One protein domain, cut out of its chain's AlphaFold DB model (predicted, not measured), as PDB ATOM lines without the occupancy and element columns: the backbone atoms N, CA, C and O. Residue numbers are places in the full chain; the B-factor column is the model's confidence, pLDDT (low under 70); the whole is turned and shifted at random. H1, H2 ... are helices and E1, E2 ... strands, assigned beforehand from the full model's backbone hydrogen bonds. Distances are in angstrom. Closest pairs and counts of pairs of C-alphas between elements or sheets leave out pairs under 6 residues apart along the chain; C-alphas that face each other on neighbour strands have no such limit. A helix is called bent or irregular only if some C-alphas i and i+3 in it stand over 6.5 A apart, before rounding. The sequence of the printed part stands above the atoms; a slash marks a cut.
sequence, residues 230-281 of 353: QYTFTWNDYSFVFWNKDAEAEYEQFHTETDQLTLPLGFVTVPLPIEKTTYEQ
ATOM      1  N   GLN A 230     114.535  38.580  47.142       94.56
ATOM      2  CA  GLN A 230     115.147  37.501  47.904       94.56
ATOM      3  C   GLN A 230     114.047  36.604  48.472       94.56
ATOM      4  O   GLN A 230     113.019  37.100  48.931       94.56
ATOM      5  N   TYR A 231     114.263  35.288  48.452       94.31
ATOM      6  CA  TYR A 231     113.325  34.341  49.051       94.31
ATOM      7  C   TYR A 231     113.984  33.570  50.189       94.31
ATOM      8  O   TYR A 231     114.992  32.875  49.997       94.31
ATOM      9  N   THR A 232     113.369  33.672  51.361       93.81
ATOM     10  CA  THR A 232     113.829  33.054  52.603       93.81
ATOM     11  C   THR A 232     112.834  31.990  53.018       93.81
ATOM     12  O   THR A 232     111.635  32.241  53.092       93.81
ATOM     13  N   PHE A 233     113.320  30.779  53.268       94.25
ATOM     14  CA  PHE A 233     112.519  29.740  53.899       94.25
ATOM     15  C   PHE A 233     112.731  29.811  55.409       94.25
ATOM     16  O   PHE A 233     113.879  29.754  55.858       94.25
ATOM     17  N   THR A 234     111.642  29.884  56.171       89.56
ATOM     18  CA  THR A 234     111.672  29.999  57.634       89.56
ATOM     19  C   THR A 234     110.779  28.931  58.250       89.56
ATOM     20  O   THR A 234     109.564  28.932  58.063       89.56
ATOM     21  N   TRP A 235     111.372  28.011  59.011       87.50
ATOM     22  CA  TRP A 235     110.639  26.991  59.753       87.50
ATOM     23  C   TRP A 235     111.191  26.855  61.173       87.50
ATOM     24  O   TRP A 235     112.294  26.348  61.384       87.50
ATOM     25  N   ASN A 236     110.387  27.283  62.152       85.81
ATOM     26  CA  ASN A 236     110.788  27.380  63.557       85.81
ATOM     27  C   ASN A 236     112.050  28.262  63.701       85.81
ATOM     28  O   ASN A 236     112.086  29.348  63.133       85.81
ATOM     29  N   ASP A 237     113.087  27.794  64.397       88.69
ATOM     30  CA  ASP A 237     114.349  28.528  64.591       88.69
ATOM     31  C   ASP A 237     115.311  28.448  63.387       88.69
ATOM     32  O   ASP A 237     116.410  29.001  63.428       88.69
ATOM     33  N   TYR A 238     114.937  27.733  62.319       87.50
ATOM     34  CA  TYR A 238     115.770  27.573  61.131       87.50
ATOM     35  C   TYR A 238     115.285  28.484  60.009       87.50
ATOM     36  O   TYR A 238     114.185  28.304  59.484       87.50
ATOM     37  N   SER A 239     116.143  29.407  59.582       90.06
ATOM     38  CA  SER A 239     115.946  30.198  58.371       90.06
ATOM     39  C   SER A 239     117.120  30.022  57.413       90.06
ATOM     40  O   SER A 239     118.282  29.933  57.820       90.06
ATOM     41  N   PHE A 240     116.827  29.932  56.117       92.69
ATOM     42  CA  PHE A 240     117.857  30.010  55.089       92.69
ATOM     43  C   PHE A 240     117.328  30.672  53.821       92.69
ATOM     44  O   PHE A 240     116.219  30.405  53.355       92.69
ATOM     45  N   VAL A 241     118.164  31.528  53.242       92.75
ATOM     46  CA  VAL A 241     117.903  32.146  51.945       92.75
ATOM     47  C   VAL A 241     118.234  31.136  50.855       92.75
ATOM     48  O   VAL A 241     119.366  30.652  50.779       92.75
ATOM     49  N   PHE A 242     117.255  30.806  50.016       92.06
ATOM     50  CA  PHE A 242     117.430  29.834  48.931       92.06
ATOM     51  C   PHE A 242     117.487  30.479  47.545       92.06
ATOM     52  O   PHE A 242     117.813  29.801  46.572       92.06
ATOM     53  N   TRP A 243     117.196  31.780  47.448       91.62
ATOM     54  CA  TRP A 243     117.246  32.530  46.197       91.62
ATOM     55  C   TRP A 243     117.722  33.967  46.421       91.62
ATOM     56  O   TRP A 243     117.224  34.628  47.329       91.62
ATOM     57  N   ASN A 244     118.631  34.448  45.561       88.38
ATOM     58  CA  ASN A 244     119.213  35.799  45.598       88.38
ATOM     59  C   ASN A 244     119.761  36.202  46.979       88.38
ATOM     60  O   ASN A 244     119.373  37.220  47.536       88.38
ATOM     61  N   LYS A 245     120.689  35.399  47.515       87.81
ATOM     62  CA  LYS A 245     121.315  35.623  48.830       87.81
ATOM     63  C   LYS A 245     122.064  36.954  48.953       87.81
ATOM     64  O   LYS A 245     122.151  37.494  50.047       87.81
ATOM     65  N   ASP A 246     122.590  37.460  47.844       88.00
ATOM     66  CA  ASP A 246     123.392  38.684  47.817       88.00
ATOM     67  C   ASP A 246     122.574  39.910  47.365       88.00
ATOM     68  O   ASP A 246     123.158  40.937  47.038       88.00
ATOM     69  N   ALA A 247     121.234  39.820  47.334       83.88
ATOM     70  CA  ALA A 247     120.363  40.904  46.858       83.88
ATOM     71  C   ALA A 247     120.571  42.227  47.611       83.88
ATOM     72  O   ALA A 247     120.468  43.291  47.013       83.88
ATOM     73  N   GLU A 248     120.883  42.155  48.904       84.38
ATOM     74  CA  GLU A 248     121.148  43.323  49.747       84.38
ATOM     75  C   GLU A 248     122.450  44.046  49.368       84.38
ATOM     76  O   GLU A 248     122.518  45.268  49.416       84.38
ATOM     77  N   ALA A 249     123.486  43.305  48.966       84.19
ATOM     78  CA  ALA A 249     124.820  43.856  48.722       84.19
ATOM     79  C   ALA A 249     124.945  44.609  47.386       84.19
ATOM     80  O   ALA A 249     126.009  45.138  47.071       84.19
ATOM     81  N   GLU A 250     123.887  44.615  46.578       83.25
ATOM     82  CA  GLU A 250     123.895  45.146  45.215       83.25
ATOM     83  C   GLU A 250     123.483  46.614  45.132       83.25
ATOM     84  O   GLU A 250     123.799  47.284  44.151       83.25
ATOM     85  N   TYR A 251     122.825  47.126  46.172       85.88
ATOM     86  CA  TYR A 251     122.361  48.503  46.239       85.88
ATOM     87  C   TYR A 251     123.023  49.219  47.417       85.88
ATOM     88  O   TYR A 251     122.965  48.749  48.550       85.88
ATOM     89  N   GLU A 252     123.642  50.377  47.170       81.62
ATOM     90  CA  GLU A 252     124.211  51.206  48.247       81.62
ATOM     91  C   GLU A 252     123.112  51.852  49.105       81.62
ATOM     92  O   GLU A 252     123.265  52.013  50.316       81.62
ATOM     93  N   GLN A 253     121.989  52.209  48.475       85.38
ATOM     94  CA  GLN A 253     120.791  52.749  49.107       85.38
ATOM     95  C   GLN A 253     119.563  51.992  48.588       85.38
ATOM     96  O   GLN A 253     119.356  51.849  47.384       85.38
ATOM     97  N   PHE A 254     118.736  51.484  49.500       88.62
ATOM     98  CA  PHE A 254     117.551  50.707  49.143       88.62
ATOM     99  C   PHE A 254     116.454  50.807  50.202       88.62
ATOM    100  O   PHE A 254     116.677  51.215  51.345       88.62
ATOM    101  N   HIS A 255     115.249  50.411  49.812       89.88
ATOM    102  CA  HIS A 255     114.128  50.149  50.698       89.88
ATOM    103  C   HIS A 255     113.780  48.672  50.682       89.88
ATOM    104  O   HIS A 255     113.951  48.003  49.669       89.88
ATOM    105  N   THR A 256     113.330  48.158  51.821       90.38
ATOM    106  CA  THR A 256     113.021  46.741  51.980       90.38
ATOM    107  C   THR A 256     111.569  46.570  52.376       90.38
ATOM    108  O   THR A 256     111.137  47.117  53.388       90.38
ATOM    109  N   GLU A 257     110.849  45.757  51.613       92.12
ATOM    110  CA  GLU A 257     109.501  45.298  51.931       92.12
ATOM    111  C   GLU A 257     109.525  43.773  52.053       92.12
ATOM    112  O   GLU A 257     110.142  43.094  51.232       92.12
ATOM    113  N   THR A 258     108.927  43.220  53.108       91.44
ATOM    114  CA  THR A 258     108.922  41.768  53.342       91.44
ATOM    115  C   THR A 258     107.500  41.253  53.424       91.44
ATOM    116  O   THR A 258     106.760  41.608  54.337       91.44
ATOM    117  N   ASP A 259     107.166  40.360  52.498       91.81
ATOM    118  CA  ASP A 259     105.854  39.740  52.391       91.81
ATOM    119  C   ASP A 259     105.931  38.250  52.706       91.81
ATOM    120  O   ASP A 259     106.761  37.514  52.162       91.81
ATOM    121  N   GLN A 260     105.000  37.763  53.524       90.88
ATOM    122  CA  GLN A 260     104.808  36.328  53.682       90.88
ATOM    123  C   GLN A 260     104.040  35.774  52.478       90.88
ATOM    124  O   GLN A 260     102.934  36.222  52.165       90.88
ATOM    125  N   LEU A 261     104.593  34.757  51.809       90.56
ATOM    126  CA  LEU A 261     103.885  34.110  50.710       90.56
ATOM    127  C   LEU A 261     102.670  33.354  51.239       90.56
ATOM    128  O   LEU A 261     102.751  32.578  52.191       90.56
ATOM    129  N   THR A 262     101.542  33.527  50.562       90.94
ATOM    130  CA  THR A 262     100.304  32.828  50.887       90.94
ATOM    131  C   THR A 262      99.791  32.046  49.684       90.94
ATOM    132  O   THR A 262      99.980  32.435  48.532       90.94
ATOM    133  N   LEU A 263      99.153  30.906  49.950       88.94
ATOM    134  CA  LEU A 263      98.523  30.067  48.940       88.94
ATOM    135  C   LEU A 263      96.993  30.173  49.069       88.94
ATOM    136  O   LEU A 263      96.428  29.633  50.028       88.94
ATOM    137  N   PRO A 264      96.302  30.842  48.127       86.88
ATOM    138  CA  PRO A 264      94.847  30.935  48.143       86.88
ATOM    139  C   PRO A 264      94.217  29.627  47.641       86.88
ATOM    140  O   PRO A 264      94.320  29.273  46.469       86.88
ATOM    141  N   LEU A 265      93.518  28.914  48.524       84.50
ATOM    142  CA  LEU A 265      92.790  27.668  48.235       84.50
ATOM    143  C   LEU A 265      91.275  27.894  48.049       84.50
ATOM    144  O   LEU A 265      90.473  26.976  48.209       84.50
ATOM    145  N   GLY A 266      90.858  29.112  47.692       82.75
ATOM    146  CA  GLY A 266      89.467  29.491  47.402       82.75
ATOM    147  C   GLY A 266      88.587  29.674  48.644       82.75
ATOM    148  O   GLY A 266      87.932  30.699  48.775       82.75
ATOM    149  N   PHE A 267      88.599  28.715  49.573       83.31
ATOM    150  CA  PHE A 267      87.870  28.779  50.852       83.31
ATOM    151  C   PHE A 267      88.762  29.141  52.050       83.31
ATOM    152  O   PHE A 267      88.254  29.385  53.141       83.31
ATOM    153  N   VAL A 268      90.085  29.155  51.865       78.62
ATOM    154  CA  VAL A 268      91.074  29.515  52.889       78.62
ATOM    155  C   VAL A 268      92.362  30.005  52.226       78.62
ATOM    156  O   VAL A 268      92.711  29.546  51.138       78.62
ATOM    157  N   THR A 269      93.081  30.906  52.889       88.69
ATOM    158  CA  THR A 269      94.420  31.353  52.487       88.69
ATOM    159  C   THR A 269      95.433  30.762  53.460       88.69
ATOM    160  O   THR A 269      95.376  31.043  54.654       88.69
ATOM    161  N   VAL A 270      96.325  29.899  52.971       89.81
ATOM    162  CA  VAL A 270      97.314  29.208  53.812       89.81
ATOM    163  C   VAL A 270      98.643  29.965  53.762       89.81
ATOM    164  O   VAL A 270      99.187  30.114  52.665       89.81
ATOM    165  N   PRO A 271      99.192  30.431  54.899       88.31
ATOM    166  CA  PRO A 271     100.519  31.036  54.927       88.31
ATOM    167  C   PRO A 271     101.589  29.967  54.686       88.31
ATOM    168  O   PRO A 271     101.579  28.903  55.309       88.31
ATOM    169  N   LEU A 272     102.508  30.238  53.761       90.12
ATOM    170  CA  LEU A 272     103.664  29.388  53.511       90.12
ATOM    171  C   LEU A 272     104.822  29.808  54.433       90.12
ATOM    172  O   LEU A 272     104.947  30.987  54.772       90.12
ATOM    173  N   PRO A 273     105.711  28.873  54.814       90.75
ATOM    174  CA  PRO A 273     106.957  29.163  55.533       90.75
ATOM    175  C   PRO A 273     108.016  29.794  54.605       90.75
ATOM    176  O   PRO A 273     109.186  29.414  54.623       90.75
ATOM    177  N   ILE A 274     107.588  30.683  53.708       92.81
ATOM    178  CA  ILE A 274     108.434  31.361  52.730       92.81
ATOM    179  C   ILE A 274     108.116  32.849  52.792       92.81
ATOM    180  O   ILE A 274     106.963  33.252  52.637       92.81
ATOM    181  N   GLU A 275     109.153  33.646  52.967       93.38
ATOM    182  CA  GLU A 275     109.106  35.101  52.928       93.38
ATOM    183  C   GLU A 275     109.767  35.585  51.639       93.38
ATOM    184  O   GLU A 275     110.791  35.050  51.202       93.38
ATOM    185  N   LYS A 276     109.159  36.591  51.016       93.88
ATOM    186  CA  LYS A 276     109.716  37.328  49.891       93.88
ATOM    187  C   LYS A 276     110.131  38.701  50.399       93.88
ATOM    188  O   LYS A 276     109.282  39.509  50.756       93.88
ATOM    189  N   THR A 277     111.426  38.969  50.372       93.44
ATOM    190  CA  THR A 277     111.988  40.281  50.686       93.44
ATOM    191  C   THR A 277     112.309  40.998  49.379       93.44
ATOM    192  O   THR A 277     113.120  40.519  48.586       93.44
ATOM    193  N   THR A 278     111.647  42.122  49.128       92.69
ATOM    194  CA  THR A 278     111.857  42.979  47.961       92.69
ATOM    195  C   THR A 278     112.787  44.124  48.354       92.69
ATOM    196  O   THR A 278     112.449  44.918  49.227       92.69
ATOM    197  N   TYR A 279     113.946  44.201  47.707       91.62
ATOM    198  CA  TYR A 279     114.898  45.303  47.800       91.62
ATOM    199  C   TYR A 279     114.660  46.237  46.617       91.62
ATOM    200  O   TYR A 279     114.904  45.853  45.474       91.62
ATOM    201  N   GLU A 280     114.155  47.433  46.880       91.88
ATOM    202  CA  GLU A 280     113.946  48.484  45.885       91.88
ATOM    203  C   GLU A 280     115.096  49.485  45.969       91.88
ATOM    204  O   GLU A 280     115.304  50.097  47.020       91.88
ATOM    205  N   GLN A 281     115.853  49.652  44.884       91.56
ATOM    206  CA  GLN A 281     116.956  50.602  44.861       91.56
ATOM    207  C   GLN A 281     116.432  52.032  44.954       91.56
ATOM    208  O   GLN A 281     115.456  52.430  44.305       91.56
TER     209      GLN A 281
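AT A GLANCE: This is residues 230 to 281 of the 353 residues of the protein "Stage IV sporulation protein" of Geomicrobium sp. JCM 19055 (UniProt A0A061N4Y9). A long, bent hairpin, E3 and E4, has a short hairpin, E1 and E2, beside E4, and together they make one strongly twisted sheet with the tip of the long hairpin, residues 264 to 269, sticking out. One tiny helix, H1, lies between the hairpins along the chain and only grazes the sheet. The printed part has 52 residues, in the order E1, E2, H1, E3, E4; the sheet runs E2, E1, E4, E3, antiparallel throughout, and the class is mostly strand. It is loose, with a radius of gyration of the C-alphas of 13.0 A, and elongated, spanning 42 by 23 by 15 A.

HOW THE PARTS SIT: Begin with E1, residues 230 to 235, which forms a hairpin with E2, residues 238 to 243; look for N 233 and O 240, 2.9 A apart. On its other side E1 is the antiparallel neighbour of E4, residues 269 to 281, at 146 degrees, with N 232 and O 275 at 2.9 A. E4 bends by 80 degrees at residue 273. E4 forms a hairpin with E3, residues 254 to 264, where N 257 and O 278 are 3.0 A apart. The edge strands E2 and E3 are apart. H1, residues 247 to 250, only grazes the sheet; its closest C-alpha pair with E1 is Gln 230 and Ala 247, 6.3 A. H1 is too short for an O i to N i+4 pair, and its one O i to N i+3 pair is not within range.

IN THESE COORDINATES: Find C-alpha 230 at (115.147, 37.501, 47.904), where E1 begins; E1 measures 16.5 A, E2 15.8 A and H1 5.8 A. E3 starts at C-alpha 254, (117.551, 50.707, 49.143), and runs 30.1 A; E4 runs 30.6 A to C-alpha 281 at (116.956, 50.602, 44.861).

THE WHOLE: The farthest C-alphas, Glu 252 and Phe 267, are 42.8 A apart. The printed part has no cut, its four links are tight, and no printed residue is under 70 in pLDDT.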